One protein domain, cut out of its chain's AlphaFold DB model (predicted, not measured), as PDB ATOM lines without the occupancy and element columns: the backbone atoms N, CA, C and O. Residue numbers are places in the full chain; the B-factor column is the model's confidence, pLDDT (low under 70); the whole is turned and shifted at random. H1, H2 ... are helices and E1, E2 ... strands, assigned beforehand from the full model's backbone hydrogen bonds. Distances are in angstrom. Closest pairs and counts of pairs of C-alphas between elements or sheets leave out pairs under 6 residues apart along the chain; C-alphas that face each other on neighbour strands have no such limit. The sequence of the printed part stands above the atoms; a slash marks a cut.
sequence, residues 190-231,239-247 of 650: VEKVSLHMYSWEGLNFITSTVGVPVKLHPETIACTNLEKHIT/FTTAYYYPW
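AT A GLANCE: This is residues 190 to 231 and 239 to 247 of the 650 residues of the protein "uncharacterized protein LOC108820185" of Raphanus sativus (UniProt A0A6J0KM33). This is a winding of loops with little regular structure: the short helix H1 is at one side, a wide loop runs from it to the small helix H2, and the short strand E1 is beside the first residues, 190 to 191. The 51 printed residues hold H1, H2 and E1 in that order, mostly helix, with only 15 residues in named elements. The whole is compact, with a radius of gyration of the C-alphas of 10.8 A, and spans 30 by 24 by 23 A.

HOW THE PARTS SIT: Start at H1, residues 200 to 207, where every O i to N i+4 pair is within hydrogen-bond range. H2, residues 218 to 221, is too short for such a pair; the two helices are apart, joined by a short link of 10 residues. E1, residues 242 to 244, is apart from both and pairs with no named strand; look at its residues 242 to 243, antiparallel to residues 190 to 191.

IN THESE COORDINATES: Find C-alpha 200 at (94.579, 117.497, 123.228); H1 runs 10.5 A to C-alpha 207. H2 measures 5.0 A, and E1 runs 6.8 A to C-alpha 244 at (111.105, 113.714, 113.362).

THE WHOLE: The C-alphas farthest apart, of Thr 231 and Trp 247, are 33.0 A apart. Residues 232 to 238 are not printed, a gap of 12.4 A between C-alphas 231 and 239. Mean pLDDT of the printed part is 72.0, with residues 219, 222 to 231, 239 to 240 and 246 to 247 under 70.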
ATOM      1  N   VAL A 190     105.594 115.635 114.555       81.12
ATOM      2  CA  VAL A 190     104.741 114.445 114.539       81.12
ATOM      3  C   VAL A 190     103.949 114.438 113.234       81.12
ATOM      4  O   VAL A 190     103.016 115.215 113.058       81.12
ATOM      5  N   GLU A 191     104.351 113.584 112.301       81.12
ATOM      6  CA  GLU A 191     103.783 113.499 110.954       81.12
ATOM      7  C   GLU A 191     102.713 112.408 110.848       81.12
ATOM      8  O   GLU A 191     102.755 111.395 111.554       81.12
ATOM      9  N   LYS A 192     101.796 112.571 109.882       76.31
ATOM     10  CA  LYS A 192     100.766 111.576 109.511       76.31
ATOM     11  C   LYS A 192      99.823 111.217 110.669       76.31
ATOM     12  O   LYS A 192      99.258 110.123 110.723       76.31
ATOM     13  N   VAL A 193      99.621 112.172 111.580       77.06
ATOM     14  CA  VAL A 193      98.630 112.098 112.658       77.06
ATOM     15  C   VAL A 193      97.236 111.947 112.052       77.06
ATOM     16  O   VAL A 193      96.775 112.799 111.296       77.06
ATOM     17  N   SER A 194      96.545 110.860 112.396       76.25
ATOM     18  CA  SER A 194      95.143 110.670 112.013       76.25
ATOM     19  C   SER A 194      94.283 111.783 112.615       76.25
ATOM     20  O   SER A 194      94.406 112.066 113.804       76.25
ATOM     21  N   LEU A 195      93.373 112.377 111.835       75.75
ATOM     22  CA  LEU A 195      92.542 113.509 112.276       75.75
ATOM     23  C   LEU A 195      91.720 113.196 113.547       75.75
ATOM     24  O   LEU A 195      91.457 114.085 114.347       75.75
ATOM     25  N   HIS A 196      91.375 111.925 113.782       75.31
ATOM     26  CA  HIS A 196      90.711 111.473 115.015       75.31
ATOM     27  C   HIS A 196      91.591 111.546 116.279       75.31
ATOM     28  O   HIS A 196      91.056 111.476 117.379       75.31
ATOM     29  N   MET A 197      92.912 111.676 116.127       77.06
ATOM     30  CA  MET A 197      93.876 111.908 117.210       77.06
ATOM     31  C   MET A 197      94.280 113.387 117.325       77.06
ATOM     32  O   MET A 197      95.094 113.724 118.178       77.06
ATOM     33  N   TYR A 198      93.727 114.281 116.498       82.06
ATOM     34  CA  TYR A 198      94.017 115.718 116.546       82.06
ATOM     35  C   TYR A 198      93.113 116.430 117.575       82.06
ATOM     36  O   TYR A 198      92.355 117.345 117.266       82.06
ATOM     37  N   SER A 199      93.179 115.957 118.820       84.06
ATOM     38  CA  SER A 199      92.647 116.609 120.023       84.06
ATOM     39  C   SER A 199      93.768 116.721 121.059       84.06
ATOM     40  O   SER A 199      94.824 116.114 120.881       84.06
ATOM     41  N   TRP A 200      93.569 117.449 122.160       82.12
ATOM     42  CA  TRP A 200      94.579 117.497 123.228       82.12
ATOM     43  C   TRP A 200      94.885 116.102 123.789       82.12
ATOM     44  O   TRP A 200      96.045 115.753 123.979       82.12
ATOM     45  N   GLU A 201      93.863 115.270 123.976       86.50
ATOM     46  CA  GLU A 201      93.985 113.898 124.471       86.50
ATOM     47  C   GLU A 201      94.702 113.000 123.456       86.50
ATOM     48  O   GLU A 201      95.606 112.256 123.828       86.50
ATOM     49  N   GLY A 202      94.338 113.089 122.170       84.75
ATOM     50  CA  GLY A 202      94.947 112.289 121.105       84.75
ATOM     51  C   GLY A 202      96.400 112.674 120.812       84.75
ATOM     52  O   GLY A 202      97.250 111.793 120.671       84.75
ATOM     53  N   LEU A 203      96.715 113.975 120.800       86.44
ATOM     54  CA  LEU A 203      98.075 114.484 120.609       86.44
ATOM     55  C   LEU A 203      98.962 114.151 121.816       86.44
ATOM     56  O   LEU A 203     100.094 113.701 121.625       86.44
ATOM     57  N   ASN A 204      98.446 114.272 123.046       85.44
ATOM     58  CA  ASN A 204      99.143 113.808 124.248       85.44
ATOM     59  C   ASN A 204      99.374 112.290 124.204       85.44
ATOM     60  O   ASN A 204     100.478 111.834 124.489       85.44
ATOM     61  N   PHE A 205      98.378 111.495 123.797       84.62
ATOM     62  CA  PHE A 205      98.496 110.037 123.728       84.62
ATOM     63  C   PHE A 205      99.585 109.582 122.747       84.62
ATOM     64  O   PHE A 205     100.414 108.746 123.103       84.62
ATOM     65  N   ILE A 206      99.639 110.148 121.534       82.88
ATOM     66  CA  ILE A 206     100.677 109.765 120.563       82.88
ATOM     67  C   ILE A 206     102.067 110.262 120.986       82.88
ATOM     68  O   ILE A 206     103.018 109.484 120.961       82.88
ATOM     69  N   THR A 207     102.203 111.505 121.462       83.75
ATOM     70  CA  THR A 207     103.504 112.040 121.918       83.75
ATOM     71  C   THR A 207     104.040 111.327 123.165       83.75
ATOM     72  O   THR A 207     105.255 111.166 123.285       83.75
ATOM     73  N   SER A 208     103.163 110.779 124.016       84.25
ATOM     74  CA  SER A 208     103.543 109.930 125.162       84.25
ATOM     75  C   SER A 208     104.298 108.650 124.774       84.25
ATOM     76  O   SER A 208     104.901 108.011 125.630       84.25
ATOM     77  N   THR A 209     104.302 108.264 123.490       76.81
ATOM     78  CA  THR A 209     105.116 107.138 122.985       76.81
ATOM     79  C   THR A 209     106.596 107.488 122.776       76.81
ATOM     80  O   THR A 209     107.410 106.588 122.585       76.81
ATOM     81  N   VAL A 210     106.946 108.780 122.819       77.81
ATOM     82  CA  VAL A 210     108.297 109.317 122.567       77.81
ATOM     83  C   VAL A 210     108.924 109.939 123.818       77.81
ATOM     84  O   VAL A 210     110.140 109.878 123.988       77.81
ATOM     85  N   GLY A 211     108.121 110.527 124.705       82.75
ATOM     86  CA  GLY A 211     108.591 111.149 125.942       82.75
ATOM     87  C   GLY A 211     107.444 111.789 126.720       82.75
ATOM     88  O   GLY A 211     106.281 111.485 126.471       82.75
ATOM     89  N   VAL A 212     107.756 112.696 127.647       83.19
ATOM     90  CA  VAL A 212     106.740 113.464 128.385       83.19
ATOM     91  C   VAL A 212     106.372 114.723 127.582       83.19
ATOM     92  O   VAL A 212     107.231 115.592 127.418       83.19
ATOM     93  N   PRO A 213     105.137 114.862 127.058       81.94
ATOM     94  CA  PRO A 213     104.739 116.066 126.333       81.94
ATOM     95  C   PRO A 213     104.577 117.266 127.275       81.94
ATOM     96  O   PRO A 213     103.887 117.185 128.288       81.94
ATOM     97  N   VAL A 214     105.198 118.395 126.918       80.00
ATOM     98  CA  VAL A 214     105.193 119.630 127.734       80.00
ATOM     99  C   VAL A 214     104.289 120.717 127.141       80.00
ATOM    100  O   VAL A 214     103.563 121.385 127.873       80.00
ATOM    101  N   LYS A 215     104.330 120.923 125.818       79.00
ATOM    102  CA  LYS A 215     103.494 121.894 125.089       79.00
ATOM    103  C   LYS A 215     103.425 121.561 123.598       79.00
ATOM    104  O   LYS A 215     104.361 120.986 123.048       79.00
ATOM    105  N   LEU A 216     102.347 121.981 122.941       79.06
ATOM    106  CA  LEU A 216     102.223 121.961 121.481       79.06
ATOM    107  C   LEU A 216     102.905 123.191 120.849       79.06
ATOM    108  O   LEU A 216     103.050 124.233 121.494       79.06
ATOM    109  N   HIS A 217     103.304 123.083 119.579       73.00
ATOM    110  CA  HIS A 217     103.734 124.241 118.784       73.00
ATOM    111  C   HIS A 217     102.512 125.123 118.445       73.00
ATOM    112  O   HIS A 217     101.439 124.558 118.209       73.00
ATOM    113  N   PRO A 218     102.618 126.469 118.380       70.06
ATOM    114  CA  PRO A 218     101.472 127.338 118.087       70.06
ATOM    115  C   PRO A 218     100.730 126.993 116.789       70.06
ATOM    116  O   PRO A 218      99.508 127.075 116.750       70.06
ATOM    117  N   GLU A 219     101.438 126.525 115.760       57.59
ATOM    118  CA  GLU A 219     100.852 126.043 114.497       57.59
ATOM    119  C   GLU A 219      99.959 124.808 114.688       57.59
ATOM    120  O   GLU A 219      98.883 124.710 114.102       57.59
ATOM    121  N   THR A 220     100.374 123.879 115.557       76.94
ATOM    122  CA  THR A 220      99.588 122.686 115.906       76.94
ATOM    123  C   THR A 220      98.365 123.062 116.745       76.94
ATOM    124  O   THR A 220      97.293 122.497 116.563       76.94
ATOM    125  N   ILE A 221      98.485 124.060 117.629       74.25
ATOM    126  CA  ILE A 221      97.332 124.609 118.370       74.25
ATOM    127  C   ILE A 221      96.347 125.280 117.397       74.25
ATOM    128  O   ILE A 221      95.137 125.097 117.510       74.25
ATOM    129  N   ALA A 222      96.860 126.012 116.406       65.19
ATOM    130  CA  ALA A 222      96.075 126.690 115.377       65.19
ATOM    131  C   ALA A 222      95.563 125.764 114.251       65.19
ATOM    132  O   ALA A 222      94.909 126.242 113.326       65.19
ATOM    133  N   CYS A 223      95.847 124.456 114.309       63.53
ATOM    134  CA  CYS A 223      95.504 123.467 113.277       63.53
ATOM    135  C   CYS A 223      96.074 123.774 111.870       63.53
ATOM    136  O   CYS A 223      95.602 123.217 110.875       63.53
ATOM    137  N   THR A 224      97.080 124.650 111.747       54.69
ATOM    138  CA  THR A 224      97.567 125.152 110.445       54.69
ATOM    139  C   THR A 224      98.460 124.164 109.695       54.69
ATOM    140  O   THR A 224      98.680 124.335 108.500       54.69
ATOM    141  N   ASN A 225      98.926 123.103 110.362       55.53
ATOM    142  CA  ASN A 225      99.775 122.046 109.801       55.53
ATOM    143  C   ASN A 225      99.021 120.738 109.454       55.53
ATOM    144  O   ASN A 225      99.632 119.676 109.339       55.53
ATOM    145  N   LEU A 226      97.696 120.798 109.262       56.09
ATOM    146  CA  LEU A 226      96.872 119.652 108.853       56.09
ATOM    147  C   LEU A 226      96.981 119.332 107.346       56.09
ATOM    148  O   LEU A 226      96.428 120.044 106.503       56.09
ATOM    149  N   GLU A 227      97.606 118.202 107.002       50.09
ATOM    150  CA  GLU A 227      97.626 117.674 105.628       50.09
ATOM    151  C   GLU A 227      96.235 117.183 105.170       50.09
ATOM    152  O   GLU A 227      95.575 116.374 105.826       50.09
ATOM    153  N   LYS A 228      95.777 117.644 103.998       42.66
ATOM    154  CA  LYS A 228      94.405 117.423 103.498       42.66
ATOM    155  C   LYS A 228      94.212 116.093 102.749       42.66
ATOM    156  O   LYS A 228      93.771 116.086 101.601       42.66
ATOM    157  N   HIS A 229      94.469 114.959 103.405       40.47
ATOM    158  CA  HIS A 229      94.154 113.629 102.860       40.47
ATOM    159  C   HIS A 229      93.164 112.858 103.744       40.47
ATOM    160  O   HIS A 229      93.496 112.392 104.830       40.47
ATOM    161  N   ILE A 230      91.926 112.701 103.257       41.84
ATOM    162  CA  ILE A 230      90.822 112.056 103.983       41.84
ATOM    163  C   ILE A 230      90.312 110.837 103.210       41.84
ATOM    164  O   ILE A 230      89.896 110.944 102.060       41.84
ATOM    165  N   THR A 231      90.252 109.678 103.871       30.78
ATOM    166  CA  THR A 231      89.382 108.553 103.479       30.78
ATOM    167  C   THR A 231      89.022 107.740 104.723       30.78
ATOM    168  O   THR A 231      89.819 106.939 105.215       30.78
ATOM    169  N   PHE A 239      97.074 102.775 111.927       64.88
ATOM    170  CA  PHE A 239      97.635 104.061 111.506       64.88
ATOM    171  C   PHE A 239      99.116 104.109 111.901       64.88
ATOM    172  O   PHE A 239      99.493 103.553 112.933       64.88
ATOM    173  N   THR A 240      99.953 104.769 111.098       67.94
ATOM    174  CA  THR A 240     101.399 104.877 111.345       67.94
ATOM    175  C   THR A 240     101.815 106.341 111.375       67.94
ATOM    176  O   THR A 240     102.057 106.952 110.337       67.94
ATOM    177  N   THR A 241     101.898 106.882 112.588       73.38
ATOM    178  CA  THR A 241     102.506 108.182 112.887       73.38
ATOM    179  C   THR A 241     104.024 108.093 112.713       73.38
ATOM    180  O   THR A 241     104.623 107.083 113.088       73.38
ATOM    181  N   ALA A 242     104.656 109.139 112.181       73.31
ATOM    182  CA  ALA A 242     106.115 109.255 112.130       73.31
ATOM    183  C   ALA A 242     106.605 110.398 113.032       73.31
ATOM    184  O   ALA A 242     105.899 111.386 113.230       73.31
ATOM    185  N   TYR A 243     107.815 110.258 113.576       79.19
ATOM    186  CA  TYR A 243     108.424 111.232 114.483       79.19
ATOM    187  C   TYR A 243     109.746 111.728 113.909       79.19
ATOM    188  O   TYR A 243     110.618 110.925 113.569       79.19
ATOM    189  N   TYR A 244     109.897 113.046 113.828       75.62
ATOM    190  CA  TYR A 244     111.105 113.714 113.362       75.62
ATOM    191  C   TYR A 244     111.628 114.681 114.430       75.62
ATOM    192  O   TYR A 244     110.863 115.327 115.144       75.62
ATOM    193  N   TYR A 245     112.950 114.771 114.542       78.06
ATOM    194  CA  TYR A 245     113.647 115.530 115.575       78.06
ATOM    195  C   TYR A 245     114.590 116.517 114.868       78.06
ATOM    196  O   TYR A 245     115.685 116.108 114.476       78.06
ATOM    197  N   PRO A 246     114.192 117.791 114.668       57.66
ATOM    198  CA  PRO A 246     114.960 118.749 113.862       57.66
ATOM    199  C   PRO A 246     116.392 118.973 114.355       57.66
ATOM    200  O   PRO A 246     117.283 119.287 113.571       57.66
ATOM    201  N   TRP A 247     116.613 118.798 115.660       63.62
ATOM    202  CA  TRP A 247     117.918 118.926 116.295       63.62
ATOM    203  C   TRP A 247     118.110 117.863 117.383       63.62
ATOM    204  O   TRP A 247     118.241 118.170 118.565       63.62
TER     205      TRP A 247